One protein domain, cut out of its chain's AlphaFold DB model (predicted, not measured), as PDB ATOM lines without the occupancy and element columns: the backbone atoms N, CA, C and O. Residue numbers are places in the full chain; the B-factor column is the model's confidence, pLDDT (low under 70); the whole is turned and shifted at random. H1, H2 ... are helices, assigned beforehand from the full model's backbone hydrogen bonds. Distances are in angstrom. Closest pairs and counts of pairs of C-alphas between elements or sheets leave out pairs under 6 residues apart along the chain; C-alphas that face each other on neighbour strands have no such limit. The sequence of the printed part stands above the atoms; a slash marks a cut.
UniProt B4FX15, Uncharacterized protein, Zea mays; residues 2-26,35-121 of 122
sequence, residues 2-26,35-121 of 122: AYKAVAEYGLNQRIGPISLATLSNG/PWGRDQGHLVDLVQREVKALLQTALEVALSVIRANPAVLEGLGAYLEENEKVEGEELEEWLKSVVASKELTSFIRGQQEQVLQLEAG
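Overview. This is residues 2 to 26 and 35 to 121 of the 122 residues of an uncharacterized protein of Zea mays (UniProt B4FX15). What would one see first? One long helix, H3, makes a spine, with the short helix H1 packed on one part of it and the short helices H6 and H7 farther along; past its last residue the chain turns a corner into H4, about perpendicular to H3, and H5 folds back beside H4. Which parts make it? The printed part has 112 residues with seven named helices, H1 to H7 in order along the chain, and no named strand; the class is all helix. How large and how dense is it? It is only just loose, close to extended, with a radius of gyration of the C-alphas of 19.4 A, and flat, spanning 63 by 37 by 19 A.

Along the chain. Where is the longest helix? H3 holds residues 39 to 68, from C-alpha 39 at (62.290, 10.018, 15.870) to C-alpha 68 at (27.801, 7.834, -9.989), 43.2 A. What comes before it? H1 holds residues 2 to 7, with C-alpha 2 at (51.671, 8.844, -3.113), and H2 holds residues 20 to 24. What follows it? H4 holds residues 70 to 83, 19.7 A long, and H5 residues 89 to 96. H6 holds residues 102 to 108, and H7 residues 112 to 119, ending with C-alpha 119 at (30.303, 6.536, 5.553).

Arrangement. What touches H3? H3 is the hub: its residues 47 to 55 alone touch H1, opposite ways at a shallow tilt of 32 degrees, only just short of steep, with C-alphas 3 and 51 closest at 5.8 A. Its residues 57 to 65 alone touch H6, opposite ways at 36 degrees, only just a steep tilt, with C-alphas 61 and 104 closest at 5.6 A. Residue 57 alone only just touches H7, with 3 pairs of C-alphas within 8 A, Thr 57 and Gln 112 closest at 7.3 A. Which helices form hairpins? H6 and H7 form one at a shallow tilt of 23 degrees, C-alphas 103 and 115 closest at 6.0 A. H4 and H5 form another at 13 degrees but only just touch, with 3 pairs within 8 A, C-alphas 72 and 94 closest at 6.4 A. Where is H2? H2 and H3 are near each other, and H2 is close to H1 but not clearly touching, C-alphas 7 and 20 closest at 5.6 A. What do the backbones show? Every O i to N i+4 pair is within hydrogen-bond range in H1 to H6; H7 has 1 of 4, and 3 of 5 O i to N i+3 pairs.

Size, cuts and confidence. How far does it reach? The two C-alphas farthest apart, of Pro 35 and Glu 82, are 63.4 A apart, and residues 80 to 85, of which 80 to 83 belong to H4, stand free. Where is the cut? Residues 27 to 34 are not printed, and C-alphas 26 and 35 are 14.4 A apart. Which link is long, and where is confidence low? The link from H1 to H2 is long, with 12 residues. Residues 21 to 26, 35 to 40 and 112 to 121 have pLDDT under 70.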
ATOM      1  N   ALA A   2      52.163   8.516  -4.464       84.88
ATOM      2  CA  ALA A   2      51.671   8.844  -3.113       84.88
ATOM      3  C   ALA A   2      52.781   9.044  -2.061       84.88
ATOM      4  O   ALA A   2      52.787  10.055  -1.369       84.88
ATOM      5  N   TYR A   3      53.768   8.143  -2.006       85.12
ATOM      6  CA  TYR A   3      54.902   8.282  -1.086       85.12
ATOM      7  C   TYR A   3      55.653   9.605  -1.269       85.12
ATOM      8  O   TYR A   3      55.875  10.310  -0.299       85.12
ATOM      9  N   LYS A   4      55.968   9.995  -2.509       84.44
ATOM     10  CA  LYS A   4      56.658  11.263  -2.790       84.44
ATOM     11  C   LYS A   4      55.815  12.479  -2.416       84.44
ATOM     12  O   LYS A   4      56.329  13.418  -1.827       84.44
ATOM     13  N   ALA A   5      54.512  12.446  -2.694       83.94
ATOM     14  CA  ALA A   5      53.608  13.528  -2.302       83.94
ATOM     15  C   ALA A   5      53.617  13.766  -0.781       83.94
ATOM     16  O   ALA A   5      53.640  14.907  -0.328       83.94
ATOM     17  N   VAL A   6      53.646  12.674  -0.015       82.88
ATOM     18  CA  VAL A   6      53.591  12.674   1.449       82.88
ATOM     19  C   VAL A   6      54.965  12.966   2.075       82.88
ATOM     20  O   VAL A   6      55.048  13.754   3.006       82.88
ATOM     21  N   ALA A   7      56.039  12.371   1.555       81.75
ATOM     22  CA  ALA A   7      57.372  12.381   2.164       81.75
ATOM     23  C   ALA A   7      58.366  13.381   1.550       81.75
ATOM     24  O   ALA A   7      59.361  13.702   2.192       81.75
ATOM     25  N   GLU A   8      58.165  13.812   0.304       81.25
ATOM     26  CA  GLU A   8      59.158  14.595  -0.455       81.25
ATOM     27  C   GLU A   8      58.620  15.960  -0.900       81.25
ATOM     28  O   GLU A   8      59.367  16.933  -0.926       81.25
ATOM     29  N   TYR A   9      57.334  16.051  -1.252       82.81
ATOM     30  CA  TYR A   9      56.740  17.268  -1.822       82.81
ATOM     31  C   TYR A   9      56.001  18.138  -0.801       82.81
ATOM     32  O   TYR A   9      55.537  19.219  -1.156       82.81
ATOM     33  N   GLY A  10      55.870  17.682   0.448       77.88
ATOM     34  CA  GLY A  10      55.208  18.448   1.504       77.88
ATOM     35  C   GLY A  10      53.706  18.663   1.284       77.88
ATOM     36  O   GLY A  10      53.149  19.647   1.762       77.88
ATOM     37  N   LEU A  11      53.041  17.769   0.540       80.62
ATOM     38  CA  LEU A  11      51.620  17.891   0.180       80.62
ATOM     39  C   LEU A  11      50.676  17.254   1.213       80.62
ATOM     40  O   LEU A  11      49.471  17.167   0.980       80.62
ATOM     41  N   ASN A  12      51.199  16.791   2.350       81.56
ATOM     42  CA  ASN A  12      50.407  16.222   3.436       81.56
ATOM     43  C   ASN A  12      50.356  17.200   4.619       81.56
ATOM     44  O   ASN A  12      51.392  17.598   5.142       81.56
ATOM     45  N   GLN A  13      49.151  17.567   5.065       79.31
ATOM     46  CA  GLN A  13      48.959  18.558   6.134       79.31
ATOM     47  C   GLN A  13      49.495  18.102   7.500       79.31
ATOM     48  O   GLN A  13      49.900  18.942   8.297       79.31
ATOM     49  N   ARG A  14      49.504  16.791   7.779       80.69
ATOM     50  CA  ARG A  14      49.973  16.234   9.059       80.69
ATOM     51  C   ARG A  14      51.490  16.129   9.135       80.69
ATOM     52  O   ARG A  14      52.049  16.302  10.210       80.69
ATOM     53  N   ILE A  15      52.147  15.868   8.007       80.19
ATOM     54  CA  ILE A  15      53.614  15.883   7.895       80.19
ATOM     55  C   ILE A  15      54.139  17.314   7.755       80.19
ATOM     56  O   ILE A  15      55.182  17.652   8.307       80.19
ATOM     57  N   GLY A  16      53.401  18.164   7.044       76.31
ATOM     58  CA  GLY A  16      53.797  19.532   6.747       76.31
ATOM     59  C   GLY A  16      54.785  19.635   5.575       76.31
ATOM     60  O   GLY A  16      55.051  18.652   4.879       76.31
ATOM     61  N   PRO A  17      55.332  20.837   5.323       80.06
ATOM     62  CA  PRO A  17      56.165  21.134   4.160       80.06
ATOM     63  C   PRO A  17      57.619  20.664   4.349       80.06
ATOM     64  O   PRO A  17      58.554  21.457   4.253       80.06
ATOM     65  N   ILE A  18      57.822  19.381   4.658       75.00
ATOM     66  CA  ILE A  18      59.151  18.794   4.879       75.00
ATOM     67  C   ILE A  18      59.471  17.717   3.840       75.00
ATOM     68  O   ILE A  18      58.589  17.004   3.365       75.00
ATOM     69  N   SER A  19      60.759  17.595   3.506       73.88
ATOM     70  CA  SER A  19      61.291  16.551   2.625       73.88
ATOM     71  C   SER A  19      62.173  15.595   3.422       73.88
ATOM     72  O   SER A  19      63.269  15.949   3.862       73.88
ATOM     73  N   LEU A  20      61.718  14.353   3.582       71.00
ATOM     74  CA  LEU A  20      62.462  13.296   4.269       71.00
ATOM     75  C   LEU A  20      63.724  12.885   3.514       71.00
ATOM     76  O   LEU A  20      64.725  12.543   4.141       71.00
ATOM     77  N   ALA A  21      63.711  12.975   2.183       63.66
ATOM     78  CA  ALA A  21      64.889  12.720   1.363       63.66
ATOM     79  C   ALA A  21      66.014  13.727   1.666       63.66
ATOM     80  O   ALA A  21      67.177  13.347   1.759       63.66
ATOM     81  N   THR A  22      65.668  14.998   1.896       64.50
ATOM     82  CA  THR A  22      66.637  16.043   2.260       64.50
ATOM     83  C   THR A  22      67.145  15.871   3.694       64.50
ATOM     84  O   THR A  22      68.334  16.047   3.948       64.50
ATOM     85  N   LEU A  23      66.273  15.467   4.624       59.16
ATOM     86  CA  LEU A  23      66.643  15.227   6.024       59.16
ATOM     87  C   LEU A  23      67.529  13.985   6.200       59.16
ATOM     88  O   LEU A  23      68.441  13.992   7.023       59.16
ATOM     89  N   SER A  24      67.302  12.932   5.410       59.66
ATOM     90  CA  SER A  24      68.101  11.702   5.462       59.66
ATOM     91  C   SER A  24      69.483  11.845   4.813       59.66
ATOM     92  O   SER A  24      70.366  11.049   5.119       59.66
ATOM     93  N   ASN A  25      69.680  12.821   3.919       56.91
ATOM     94  CA  ASN A  25      70.900  12.960   3.117       56.91
ATOM     95  C   ASN A  25      71.883  14.029   3.647       56.91
ATOM     96  O   ASN A  25      72.773  14.450   2.914       56.91
ATOM     97  N   GLY A  26      71.744  14.443   4.915       57.56
ATOM     98  CA  GLY A  26      72.752  15.239   5.630       57.56
ATOM     99  C   GLY A  26      72.769  16.727   5.272       57.56
ATOM    100  O   GLY A  26      73.708  17.207   4.648       57.56
ATOM    101  N   PRO A  35      69.826  13.708  18.587       51.09
ATOM    102  CA  PRO A  35      68.850  12.863  19.292       51.09
ATOM    103  C   PRO A  35      67.844  12.155  18.357       51.09
ATOM    104  O   PRO A  35      67.025  11.356  18.809       51.09
ATOM    105  N   TRP A  36      67.882  12.449  17.053       53.53
ATOM    106  CA  TRP A  36      66.839  12.128  16.076       53.53
ATOM    107  C   TRP A  36      66.834  10.697  15.528       53.53
ATOM    108  O   TRP A  36      65.912  10.330  14.802       53.53
ATOM    109  N   GLY A  37      67.796   9.849  15.903       55.62
ATOM    110  CA  GLY A  37      67.793   8.439  15.488       55.62
ATOM    111  C   GLY A  37      66.551   7.657  15.953       55.62
ATOM    112  O   GLY A  37      66.142   6.710  15.290       55.62
ATOM    113  N   ARG A  38      65.917   8.065  17.066       54.69
ATOM    114  CA  ARG A  38      64.651   7.472  17.544       54.69
ATOM    115  C   ARG A  38      63.414   8.053  16.849       54.69
ATOM    116  O   ARG A  38      62.498   7.299  16.540       54.69
ATOM    117  N   ASP A  39      63.416   9.347  16.539       61.00
ATOM    118  CA  ASP A  39      62.290  10.018  15.870       61.00
ATOM    119  C   ASP A  39      62.178   9.661  14.380       61.00
ATOM    120  O   ASP A  39      61.084   9.716  13.819       61.00
ATOM    121  N   GLN A  40      63.265   9.209  13.741       64.81
ATOM    122  CA  GLN A  40      63.219   8.713  12.359       64.81
ATOM    123  C   GLN A  40      62.274   7.515  12.184       64.81
ATOM    124  O   GLN A  40      61.546   7.466  11.196       64.81
ATOM    125  N   GLY A  41      62.236   6.576  13.139       72.62
ATOM    126  CA  GLY A  41      61.315   5.434  13.081       72.62
ATOM    127  C   GLY A  41      59.851   5.876  13.146       72.62
ATOM    128  O   GLY A  41      59.047   5.510  12.292       72.62
ATOM    129  N   HIS A  42      59.534   6.761  14.094       79.12
ATOM    130  CA  HIS A  42      58.192   7.331  14.245       79.12
ATOM    131  C   HIS A  42      57.738   8.120  13.010       79.12
ATOM    132  O   HIS A  42      56.569   8.060  12.628       79.12
ATOM    133  N   LEU A  43      58.656   8.840  12.364       78.12
ATOM    134  CA  LEU A  43      58.367   9.613  11.161       78.12
ATOM    135  C   LEU A  43      58.103   8.713   9.948       78.12
ATOM    136  O   LEU A  43      57.184   8.981   9.177       78.12
ATOM    137  N   VAL A  44      58.855   7.616   9.809       81.06
ATOM    138  CA  VAL A  44      58.605   6.595   8.779       81.06
ATOM    139  C   VAL A  44      57.235   5.947   8.981       81.06
ATOM    140  O   VAL A  44      56.468   5.852   8.022       81.06
ATOM    141  N   ASP A  45      56.886   5.565  10.210       86.25
ATOM    142  CA  ASP A  45      55.574   4.986  10.519       86.25
ATOM    143  C   ASP A  45      54.429   5.958  10.201       86.25
ATOM    144  O   ASP A  45      53.402   5.572   9.630       86.25
ATOM    145  N   LEU A  46      54.620   7.243  10.512       86.56
ATOM    146  CA  LEU A  46      53.658   8.297  10.204       86.56
ATOM    147  C   LEU A  46      53.478   8.465   8.690       86.56
ATOM    148  O   LEU A  46      52.347   8.503   8.212       86.56
ATOM    149  N   VAL A  47      54.563   8.477   7.911       86.31
ATOM    150  CA  VAL A  47      54.499   8.528   6.440       86.31
ATOM    151  C   VAL A  47      53.752   7.331   5.880       86.31
ATOM    152  O   VAL A  47      52.872   7.504   5.041       86.31
ATOM    153  N   GLN A  48      54.069   6.118   6.335       87.81
ATOM    154  CA  GLN A  48      53.394   4.907   5.863       87.81
ATOM    155  C   GLN A  48      51.892   4.964   6.143       87.81
ATOM    156  O   GLN A  48      51.078   4.655   5.268       87.81
ATOM    157  N   ARG A  49      51.512   5.421   7.341       90.12
ATOM    158  CA  ARG A  49      50.111   5.622   7.714       90.12
ATOM    159  C   ARG A  49      49.418   6.631   6.800       90.12
ATOM    160  O   ARG A  49      48.324   6.347   6.318       90.12
ATOM    161  N   GLU A  50      50.040   7.775   6.550       88.75
ATOM    162  CA  GLU A  50      49.467   8.839   5.723       88.75
ATOM    163  C   GLU A  50      49.387   8.444   4.238       88.75
ATOM    164  O   GLU A  50      48.385   8.711   3.579       88.75
ATOM    165  N   VAL A  51      50.379   7.717   3.715       90.62
ATOM    166  CA  VAL A  51      50.329   7.135   2.363       90.62
ATOM    167  C   VAL A  51      49.176   6.145   2.243       90.62
ATOM    168  O   VAL A  51      48.431   6.187   1.262       90.62
ATOM    169  N   LYS A  52      49.005   5.267   3.237       91.50
ATOM    170  CA  LYS A  52      47.903   4.304   3.255       91.50
ATOM    171  C   LYS A  52      46.549   5.016   3.287       91.50
ATOM    172  O   LYS A  52      45.693   4.691   2.469       91.50
ATOM    173  N   ALA A  53      46.380   6.000   4.169       89.62
ATOM    174  CA  ALA A  53      45.146   6.776   4.279       89.62
ATOM    175  C   ALA A  53      44.812   7.516   2.971       89.62
ATOM    176  O   ALA A  53      43.670   7.470   2.510       89.62
ATOM    177  N   LEU A  54      45.815   8.128   2.331       89.88
ATOM    178  CA  LEU A  54      45.655   8.805   1.044       89.88
ATOM    179  C   LEU A  54      45.167   7.842  -0.046       89.88
ATOM    180  O   LEU A  54      44.232   8.163  -0.774       89.88
ATOM    181  N   LEU A  55      45.789   6.663  -0.156       92.75
ATOM    182  CA  LEU A  55      45.428   5.663  -1.164       92.75
ATOM    183  C   LEU A  55      44.038   5.066  -0.923       92.75
ATOM    184  O   LEU A  55      43.299   4.865  -1.882       92.75
ATOM    185  N   GLN A  56      43.678   4.806   0.335       92.12
ATOM    186  CA  GLN A  56      42.354   4.294   0.693       92.12
ATOM    187  C   GLN A  56      41.262   5.312   0.356       92.12
ATOM    188  O   GLN A  56      40.325   4.981  -0.363       92.12
ATOM    189  N   THR A  57      41.449   6.570   0.758       90.38
ATOM    190  CA  THR A  57      40.491   7.640   0.445       90.38
ATOM    191  C   THR A  57      40.379   7.857  -1.069       90.38
ATOM    192  O   THR A  57      39.285   8.020  -1.598       90.38
ATOM    193  N   ALA A  58      41.499   7.820  -1.803       91.38
ATOM    194  CA  ALA A  58      41.484   7.940  -3.262       91.38
ATOM    195  C   ALA A  58      40.725   6.785  -3.938       91.38
ATOM    196  O   ALA A  58      40.007   7.015  -4.910       91.38
ATOM    197  N   LEU A  59      40.860   5.557  -3.423       93.50
ATOM    198  CA  LEU A  59      40.122   4.394  -3.917       93.50
ATOM    199  C   LEU A  59      38.616   4.544  -3.676       93.50
ATOM    200  O   LEU A  59      37.832   4.327  -4.595       93.50
ATOM    201  N   GLU A  60      38.210   4.939  -2.471       91.94
ATOM    202  CA  GLU A  60      36.801   5.169  -2.129       91.94
ATOM    203  C   GLU A  60      36.175   6.243  -3.023       91.94
ATOM    204  O   GLU A  60      35.097   6.049  -3.586       91.94
ATOM    205  N   VAL A  61      36.892   7.347  -3.241       93.00
ATOM    206  CA  VAL A  61      36.468   8.418  -4.148       93.00
ATOM    207  C   VAL A  61      36.362   7.915  -5.588       93.00
ATOM    208  O   VAL A  61      35.370   8.200  -6.253       93.00
ATOM    209  N   ALA A  62      37.335   7.137  -6.072       93.44
ATOM    210  CA  ALA A  62      37.277   6.549  -7.410       93.44
ATOM    211  C   ALA A  62      36.056   5.629  -7.574       93.44
ATOM    212  O   ALA A  62      35.364   5.696  -8.590       93.44
ATOM    213  N   LEU A  63      35.738   4.826  -6.554       93.50
ATOM    214  CA  LEU A  63      34.535   3.997  -6.538       93.50
ATOM    215  C   LEU A  63      33.256   4.841  -6.534       93.50
ATOM    216  O   LEU A  63      32.332   4.512  -7.273       93.50
ATOM    217  N   SER A  64      33.196   5.928  -5.754       93.06
ATOM    218  CA  SER A  64      32.067   6.874  -5.776       93.06
ATOM    219  C   SER A  64      31.858   7.454  -7.181       93.06
ATOM    220  O   SER A  64      30.745   7.413  -7.704       93.06
ATOM    221  N   VAL A  65      32.929   7.910  -7.838       93.62
ATOM    222  CA  VAL A  65      32.864   8.463  -9.199       93.62
ATOM    223  C   VAL A  65      32.361   7.423 -10.199       93.62
ATOM    224  O   VAL A  65      31.478   7.728 -10.994       93.62
ATOM    225  N   ILE A  66      32.869   6.190 -10.146       93.69
ATOM    226  CA  ILE A  66      32.419   5.114 -11.039       93.69
ATOM    227  C   ILE A  66      30.937   4.792 -10.803       93.69
ATOM    228  O   ILE A  66      30.157   4.729 -11.750       93.69
ATOM    229  N   ARG A  67      30.524   4.642  -9.539       93.12
ATOM    230  CA  ARG A  67      29.133   4.333  -9.166       93.12
ATOM    231  C   ARG A  67      28.154   5.446  -9.534       93.12
ATOM    232  O   ARG A  67      26.992   5.156  -9.795       93.12
ATOM    233  N   ALA A  68      28.607   6.696  -9.562       93.75
ATOM    234  CA  ALA A  68      27.801   7.834  -9.989       93.75
ATOM    235  C   ALA A  68      27.604   7.900 -11.516       93.75
ATOM    236  O   ALA A  68      26.715   8.612 -11.975       93.75
ATOM    237  N   ASN A  69      28.405   7.166 -12.298       96.00
ATOM    238  CA  ASN A  69      28.443   7.261 -13.759       96.00
ATOM    239  C   ASN A  69      28.299   5.896 -14.472       96.00
ATOM    240  O   ASN A  69      29.103   5.591 -15.357       96.00
ATOM    241  N   PRO A  70      27.284   5.067 -14.146       94.81
ATOM    242  CA  PRO A  70      27.152   3.726 -14.722       94.81
ATOM    243  C   PRO A  70      26.928   3.759 -16.240       94.81
ATOM    244  O   PRO A  70      27.565   3.010 -16.966       94.81
ATOM    245  N   ALA A  71      26.101   4.690 -16.731       94.50
ATOM    246  CA  ALA A  71      25.799   4.811 -18.156       94.50
ATOM    247  C   ALA A  71      27.033   5.176 -18.997       94.50
ATOM    248  O   ALA A  71      27.199   4.664 -20.099       94.50
ATOM    249  N   VAL A  72      27.911   6.038 -18.469       95.31
ATOM    250  CA  VAL A  72      29.162   6.395 -19.153       95.31
ATOM    251  C   VAL A  72      30.135   5.224 -19.116       95.31
ATOM    252  O   VAL A  72      30.745   4.932 -20.135       95.31
ATOM    253  N   LEU A  73      30.268   4.526 -17.982       94.88
ATOM    254  CA  LEU A  73      31.169   3.375 -17.875       94.88
ATOM    255  C   LEU A  73      30.764   2.239 -18.823       94.88
ATOM    256  O   LEU A  73      31.603   1.730 -19.560       94.88
ATOM    257  N   GLU A  74      29.493   1.840 -18.795       95.12
ATOM    258  CA  GLU A  74      28.980   0.755 -19.632       95.12
ATOM    259  C   GLU A  74      28.956   1.157 -21.108       95.12
ATOM    260  O   GLU A  74      29.402   0.390 -21.957       95.12
ATOM    261  N   GLY A  75      28.496   2.375 -21.413       94.31
ATOM    262  CA  GLY A  75      28.416   2.883 -22.781       94.31
ATOM    263  C   GLY A  75      29.788   3.045 -23.432       94.31
ATOM    264  O   GLY A  75      30.008   2.542 -24.532       94.31
ATOM    265  N   LEU A  76      30.737   3.674 -22.732       93.75
ATOM    266  CA  LEU A  76      32.115   3.799 -23.210       93.75
ATOM    267  C   LEU A  76      32.798   2.427 -23.312       93.75
ATOM    268  O   LEU A  76      33.574   2.204 -24.235       93.75
ATOM    269  N   GLY A  77      32.497   1.504 -22.390       93.75
ATOM    270  CA  GLY A  77      32.994   0.128 -22.420       93.75
ATOM    271  C   GLY A  77      32.519  -0.645 -23.651       93.75
ATOM    272  O   GLY A  77      33.345  -1.214 -24.356       93.75
ATOM    273  N   ALA A  78      31.219  -0.601 -23.947       95.12
ATOM    274  CA  ALA A  78      30.642  -1.230 -25.135       95.12
ATOM    275  C   ALA A  78      31.188  -0.609 -26.430       95.12
ATOM    276  O   ALA A  78      31.540  -1.322 -27.366       95.12
ATOM    277  N   TYR A  79      31.319   0.719 -26.466       94.50
ATOM    278  CA  TYR A  79      31.876   1.412 -27.625       94.50
ATOM    279  C   TYR A  79      33.347   1.038 -27.867       94.50
ATOM    280  O   TYR A  79      33.745   0.809 -29.010       94.50
ATOM    281  N   LEU A  80      34.152   0.935 -26.802       95.38
ATOM    282  CA  LEU A  80      35.547   0.491 -26.883       95.38
ATOM    283  C   LEU A  80      35.656  -0.986 -27.291       95.38
ATOM    284  O   LEU A  80      36.584  -1.339 -28.011       95.38
ATOM    285  N   GLU A  81      34.734  -1.840 -26.844       94.88
ATOM    286  CA  GLU A  81      34.674  -3.250 -27.246       94.88
ATOM    287  C   GLU A  81      34.393  -3.402 -28.749       94.88
ATOM    288  O   GLU A  81      35.017  -4.232 -29.404       94.88
ATOM    289  N   GLU A  82      33.504  -2.577 -29.308       95.19
ATOM    290  CA  GLU A  82      33.158  -2.614 -30.734       95.19
ATOM    291  C   GLU A  82      34.231  -1.979 -31.633       95.19
ATOM    292  O   GLU A  82      34.534  -2.508 -32.702       95.19
ATOM    293  N   ASN A  83      34.816  -0.854 -31.209       93.81
ATOM    294  CA  ASN A  83      35.699  -0.040 -32.053       93.81
ATOM    295  C   ASN A  83      37.197  -0.217 -31.742       93.81
ATOM    296  O   ASN A  83      38.030   0.400 -32.403       93.81
ATOM    297  N   GLU A  84      37.553  -1.004 -30.716       95.06
ATOM    298  CA  GLU A  84      38.909  -1.222 -30.160       95.06
ATOM    299  C   GLU A  84      39.634   0.044 -29.659       95.06
ATOM    300  O   GLU A  84      40.675  -0.038 -28.995       95.06
ATOM    301  N   LYS A  85      39.101   1.232 -29.958       93.88
ATOM    302  CA  LYS A  85      39.690   2.527 -29.649       93.88
ATOM    303  C   LYS A  85      38.608   3.592 -29.478       93.88
ATOM    304  O   LYS A  85      37.638   3.618 -30.223       93.88
ATOM    305  N   VAL A  86      38.816   4.499 -28.521       91.94
ATOM    306  CA  VAL A  86      38.006   5.715 -28.341       91.94
ATOM    307  C   VAL A  86      38.938   6.880 -28.064       91.94
ATOM    308  O   VAL A  86      39.758   6.813 -27.147       91.94
ATOM    309  N   GLU A  87      38.848   7.943 -28.852       93.31
ATOM    310  CA  GLU A  87      39.727   9.109 -28.745       93.31
ATOM    311  C   GLU A  87      39.125  10.330 -29.453       93.31
ATOM    312  O   GLU A  87      38.130  10.230 -30.166       93.31
ATOM    313  N   GLY A  88      39.722  11.504 -29.240       94.50
ATOM    314  CA  GLY A  88      39.282  12.743 -29.879       94.50
ATOM    315  C   GLY A  88      37.894  13.198 -29.423       94.50
ATOM    316  O   GLY A  88      37.577  13.151 -28.233       94.50
ATOM    317  N   GLU A  89      37.090  13.669 -30.379       93.88
ATOM    318  CA  GLU A  89      35.764  14.252 -30.135       93.88
ATOM    319  C   GLU A  89      34.791  13.238 -29.514       93.88
ATOM    320  O   GLU A  89      34.049  13.584 -28.600       93.88
ATOM    321  N   GLU A  90      34.864  11.971 -29.927       90.62
ATOM    322  CA  GLU A  90      34.010  10.896 -29.409       90.62
ATOM    323  C   GLU A  90      34.227  10.678 -27.906       90.62
ATOM    324  O   GLU A  90      33.277  10.585 -27.128       90.62
ATOM    325  N   LEU A  91      35.491  10.661 -27.466       93.19
ATOM    326  CA  LEU A  91      35.816  10.561 -26.043       93.19
ATOM    327  C   LEU A  91      35.329  11.799 -25.277       93.19
ATOM    328  O   LEU A  91      34.840  11.681 -24.153       93.19
ATOM    329  N   GLU A  92      35.447  12.986 -25.871       94.31
ATOM    330  CA  GLU A  92      34.980  14.228 -25.256       94.31
ATOM    331  C   GLU A  92      33.460  14.219 -25.023       94.31
ATOM    332  O   GLU A  92      33.002  14.642 -23.961       94.31
ATOM    333  N   GLU A  93      32.672  13.711 -25.974       93.62
ATOM    334  CA  GLU A  93      31.217  13.583 -25.832       93.62
ATOM    335  C   GLU A  93      30.821  12.673 -24.666       93.62
ATOM    336  O   GLU A  93      29.966  13.041 -23.851       93.62
ATOM    337  N   TRP A  94      31.500  11.534 -24.514       93.25
ATOM    338  CA  TRP A  94      31.302  10.659 -23.358       93.25
ATOM    339  C   TRP A  94      31.663  11.358 -22.044       93.25
ATOM    340  O   TRP A  94      30.902  11.298 -21.074       93.25
ATOM    341  N   LEU A  95      32.790  12.075 -22.010       93.06
ATOM    342  CA  LEU A  95      33.259  12.769 -20.810       93.06
ATOM    343  C   LEU A  95      32.368  13.953 -20.402       93.06
ATOM    344  O   LEU A  95      32.257  14.234 -19.209       93.06
ATOM    345  N   LYS A  96      31.675  14.611 -21.342       94.31
ATOM    346  CA  LYS A  96      30.682  15.663 -21.036       94.31
ATOM    347  C   LYS A  96      29.510  15.156 -20.197       94.31
ATOM    348  O   LYS A  96      28.890  15.942 -19.483       94.31
ATOM    349  N   SER A  97      29.219  13.861 -20.271       92.12
ATOM    350  CA  SER A  97      28.123  13.229 -19.530       92.12
ATOM    351  C   SER A  97      28.527  12.788 -18.117       92.12
ATOM    352  O   SER A  97      27.683  12.304 -17.363       92.12
ATOM    353  N   VAL A  98      29.802  12.949 -17.738       94.00
ATOM    354  CA  VAL A  98      30.313  12.551 -16.423       94.00
ATOM    355  C   VAL A  98      29.875  13.540 -15.347       94.00
ATOM    356  O   VAL A  98      30.142  14.740 -15.402       94.00
ATOM    357  N   VAL A  99      29.263  13.007 -14.298       92.81
ATOM    358  CA  VAL A  99      28.920  13.719 -13.073       92.81
ATOM    359  C   VAL A  99      30.064  13.588 -12.073       92.81
ATOM    360  O   VAL A  99      30.437  12.489 -11.655       92.81
ATOM    361  N   ALA A 100      30.609  14.726 -11.642       88.38
ATOM    362  CA  ALA A 100      31.584  14.767 -10.559       88.38
ATOM    363  C   ALA A 100      30.890  14.525  -9.210       88.38
ATOM    364  O   ALA A 100      29.990  15.272  -8.817       88.38
ATOM    365  N   SER A 101      31.320  13.494  -8.484       87.50
ATOM    366  CA  SER A 101      30.761  13.193  -7.168       87.50
ATOM    367  C   SER A 101      31.168  14.240  -6.121       87.50
ATOM    368  O   SER A 101      32.187  14.938  -6.237       87.50
ATOM    369  N   LYS A 102      30.353  14.385  -5.071       89.38
ATOM    370  CA  LYS A 102      30.631  15.333  -3.976       89.38
ATOM    371  C   LYS A 102      31.901  14.939  -3.221       89.38
ATOM    372  O   LYS A 102      32.664  15.809  -2.794       89.38
ATOM    373  N   GLU A 103      32.148  13.639  -3.112       88.56
ATOM    374  CA  GLU A 103      33.327  13.062  -2.473       88.56
ATOM    375  C   GLU A 103      34.588  13.434  -3.259       88.56
ATOM    376  O   GLU A 103      35.569  13.859  -2.652       88.56
ATOM    377  N   LEU A 104      34.543  13.400  -4.600       89.69
ATOM    378  CA  LEU A 104      35.653  13.854  -5.447       89.69
ATOM    379  C   LEU A 104      35.969  15.335  -5.222       89.69
ATOM    380  O   LEU A 104      37.131  15.711  -5.058       89.69
ATOM    381  N   THR A 105      34.937  16.176  -5.160       89.25
ATOM    382  CA  THR A 105      35.114  17.617  -4.922       89.25
ATOM    383  C   THR A 105      35.758  17.881  -3.558       89.25
ATOM    384  O   THR A 105      36.673  18.699  -3.445       89.25
ATOM    385  N   SER A 106      35.311  17.162  -2.528       87.44
ATOM    386  CA  SER A 106      35.828  17.284  -1.159       87.44
ATOM    387  C   SER A 106      37.265  16.763  -1.049       87.44
ATOM    388  O   SER A 106      38.117  17.397  -0.422       87.44
ATOM    389  N   PHE A 107      37.569  15.654  -1.731       87.81
ATOM    390  CA  PHE A 107      38.902  15.062  -1.795       87.81
ATOM    391  C   PHE A 107      39.927  16.004  -2.436       87.81
ATOM    392  O   PHE A 107      40.988  16.231  -1.856       87.81
ATOM    393  N   ILE A 108      39.599  16.615  -3.582       86.88
ATOM    394  CA  ILE A 108      40.494  17.554  -4.286       86.88
ATOM    395  C   ILE A 108      40.759  18.813  -3.449       86.88
ATOM    396  O   ILE A 108      41.869  19.340  -3.454       86.88
ATOM    397  N   ARG A 109      39.765  19.282  -2.685       85.19
ATOM    398  CA  ARG A 109      39.926  20.424  -1.767       85.19
ATOM    399  C   ARG A 109      40.764  20.106  -0.524       85.19
ATOM    400  O   ARG A 109      40.983  20.998   0.291       85.19
ATOM    401  N   GLY A 110      41.214  18.862  -0.354       77.00
ATOM    402  CA  GLY A 110      41.967  18.432   0.823       77.00
ATOM    403  C   GLY A 110      41.107  18.283   2.081       77.00
ATOM    404  O   GLY A 110      41.648  18.203   3.178       77.00
ATOM    405  N   GLN A 111      39.778  18.214   1.948       73.31
ATOM    406  CA  GLN A 111      38.838  18.006   3.058       73.31
ATOM    407  C   GLN A 111      38.622  16.504   3.317       73.31
ATOM    408  O   GLN A 111      37.497  16.033   3.464       73.31
ATOM    409  N   GLN A 112      39.712  15.729   3.344       62.88
ATOM    410  CA  GLN A 112      39.673  14.261   3.415       62.88
ATOM    411  C   GLN A 112      39.009  13.739   4.699       62.88
ATOM    412  O   GLN A 112      38.344  12.708   4.668       62.88
ATOM    413  N   GLU A 113      39.100  14.484   5.808       59.78
ATOM    414  CA  GLU A 113      38.439  14.126   7.073       59.78
ATOM    415  C   GLU A 113      36.903  14.123   6.972       59.78
ATOM    416  O   GLU A 113      36.247  13.426   7.740       59.78
ATOM    417  N   GLN A 114      36.323  14.844   6.006       55.09
ATOM    418  CA  GLN A 114      34.873  14.877   5.777       55.09
ATOM    419  C   GLN A 114      34.394  13.699   4.917       55.09
ATOM    420  O   GLN A 114      33.263  13.250   5.079       55.09
ATOM    421  N   VAL A 115      35.256  13.161   4.044       56.50
ATOM    422  CA  VAL A 115      34.936  12.012   3.175       56.50
ATOM    423  C   VAL A 115      34.753  10.740   4.007       56.50
ATOM    424  O   VAL A 115      33.773  10.028   3.828       56.50
ATOM    425  N   LEU A 116      35.627  10.514   4.993       54.00
ATOM    426  CA  LEU A 116      35.554   9.353   5.891       54.00
ATOM    427  C   LEU A 116      34.370   9.417   6.881       54.00
ATOM    428  O   LEU A 116      33.932   8.387   7.384       54.00
ATOM    429  N   GLN A 117      33.843  10.612   7.177       49.88
ATOM    430  CA  GLN A 117      32.703  10.791   8.089       49.88
ATOM    431  C   GLN A 117      31.344  10.527   7.426       49.88
ATOM    432  O   GLN A 117      30.394  10.181   8.126       49.88
ATOM    433  N   LEU A 118      31.241  10.655   6.099       50.69
ATOM    434  CA  LEU A 118      30.001  10.398   5.354       50.69
ATOM    435  C   LEU A 118      29.595   8.912   5.367       50.69
ATOM    436  O   LEU A 118      28.405   8.618   5.348       50.69
ATOM    437  N   GLU A 119      30.555   7.988   5.473       46.53
ATOM    438  CA  GLU A 119      30.303   6.536   5.553       46.53
ATOM    439  C   GLU A 119      29.967   6.052   6.977       46.53
ATOM    440  O   GLU A 119      29.253   5.070   7.145       46.53
ATOM    441  N   ALA A 120      30.427   6.742   8.027       44.69
ATOM    442  CA  ALA A 120      30.173   6.337   9.418       44.69
ATOM    443  C   ALA A 120      28.765   6.708   9.933       44.69
ATOM    444  O   ALA A 120      28.433   6.418  11.084       44.69
ATOM    445  N   GLY A 121      27.965   7.389   9.108       43.56
ATOM    446  CA  GLY A 121      26.640   7.906   9.451       43.56
ATOM    447  C   GLY A 121      25.466   7.259   8.712       43.56
ATOM    448  O   GLY A 121      24.376   7.827   8.774       43.56
TER     449      GLY A 121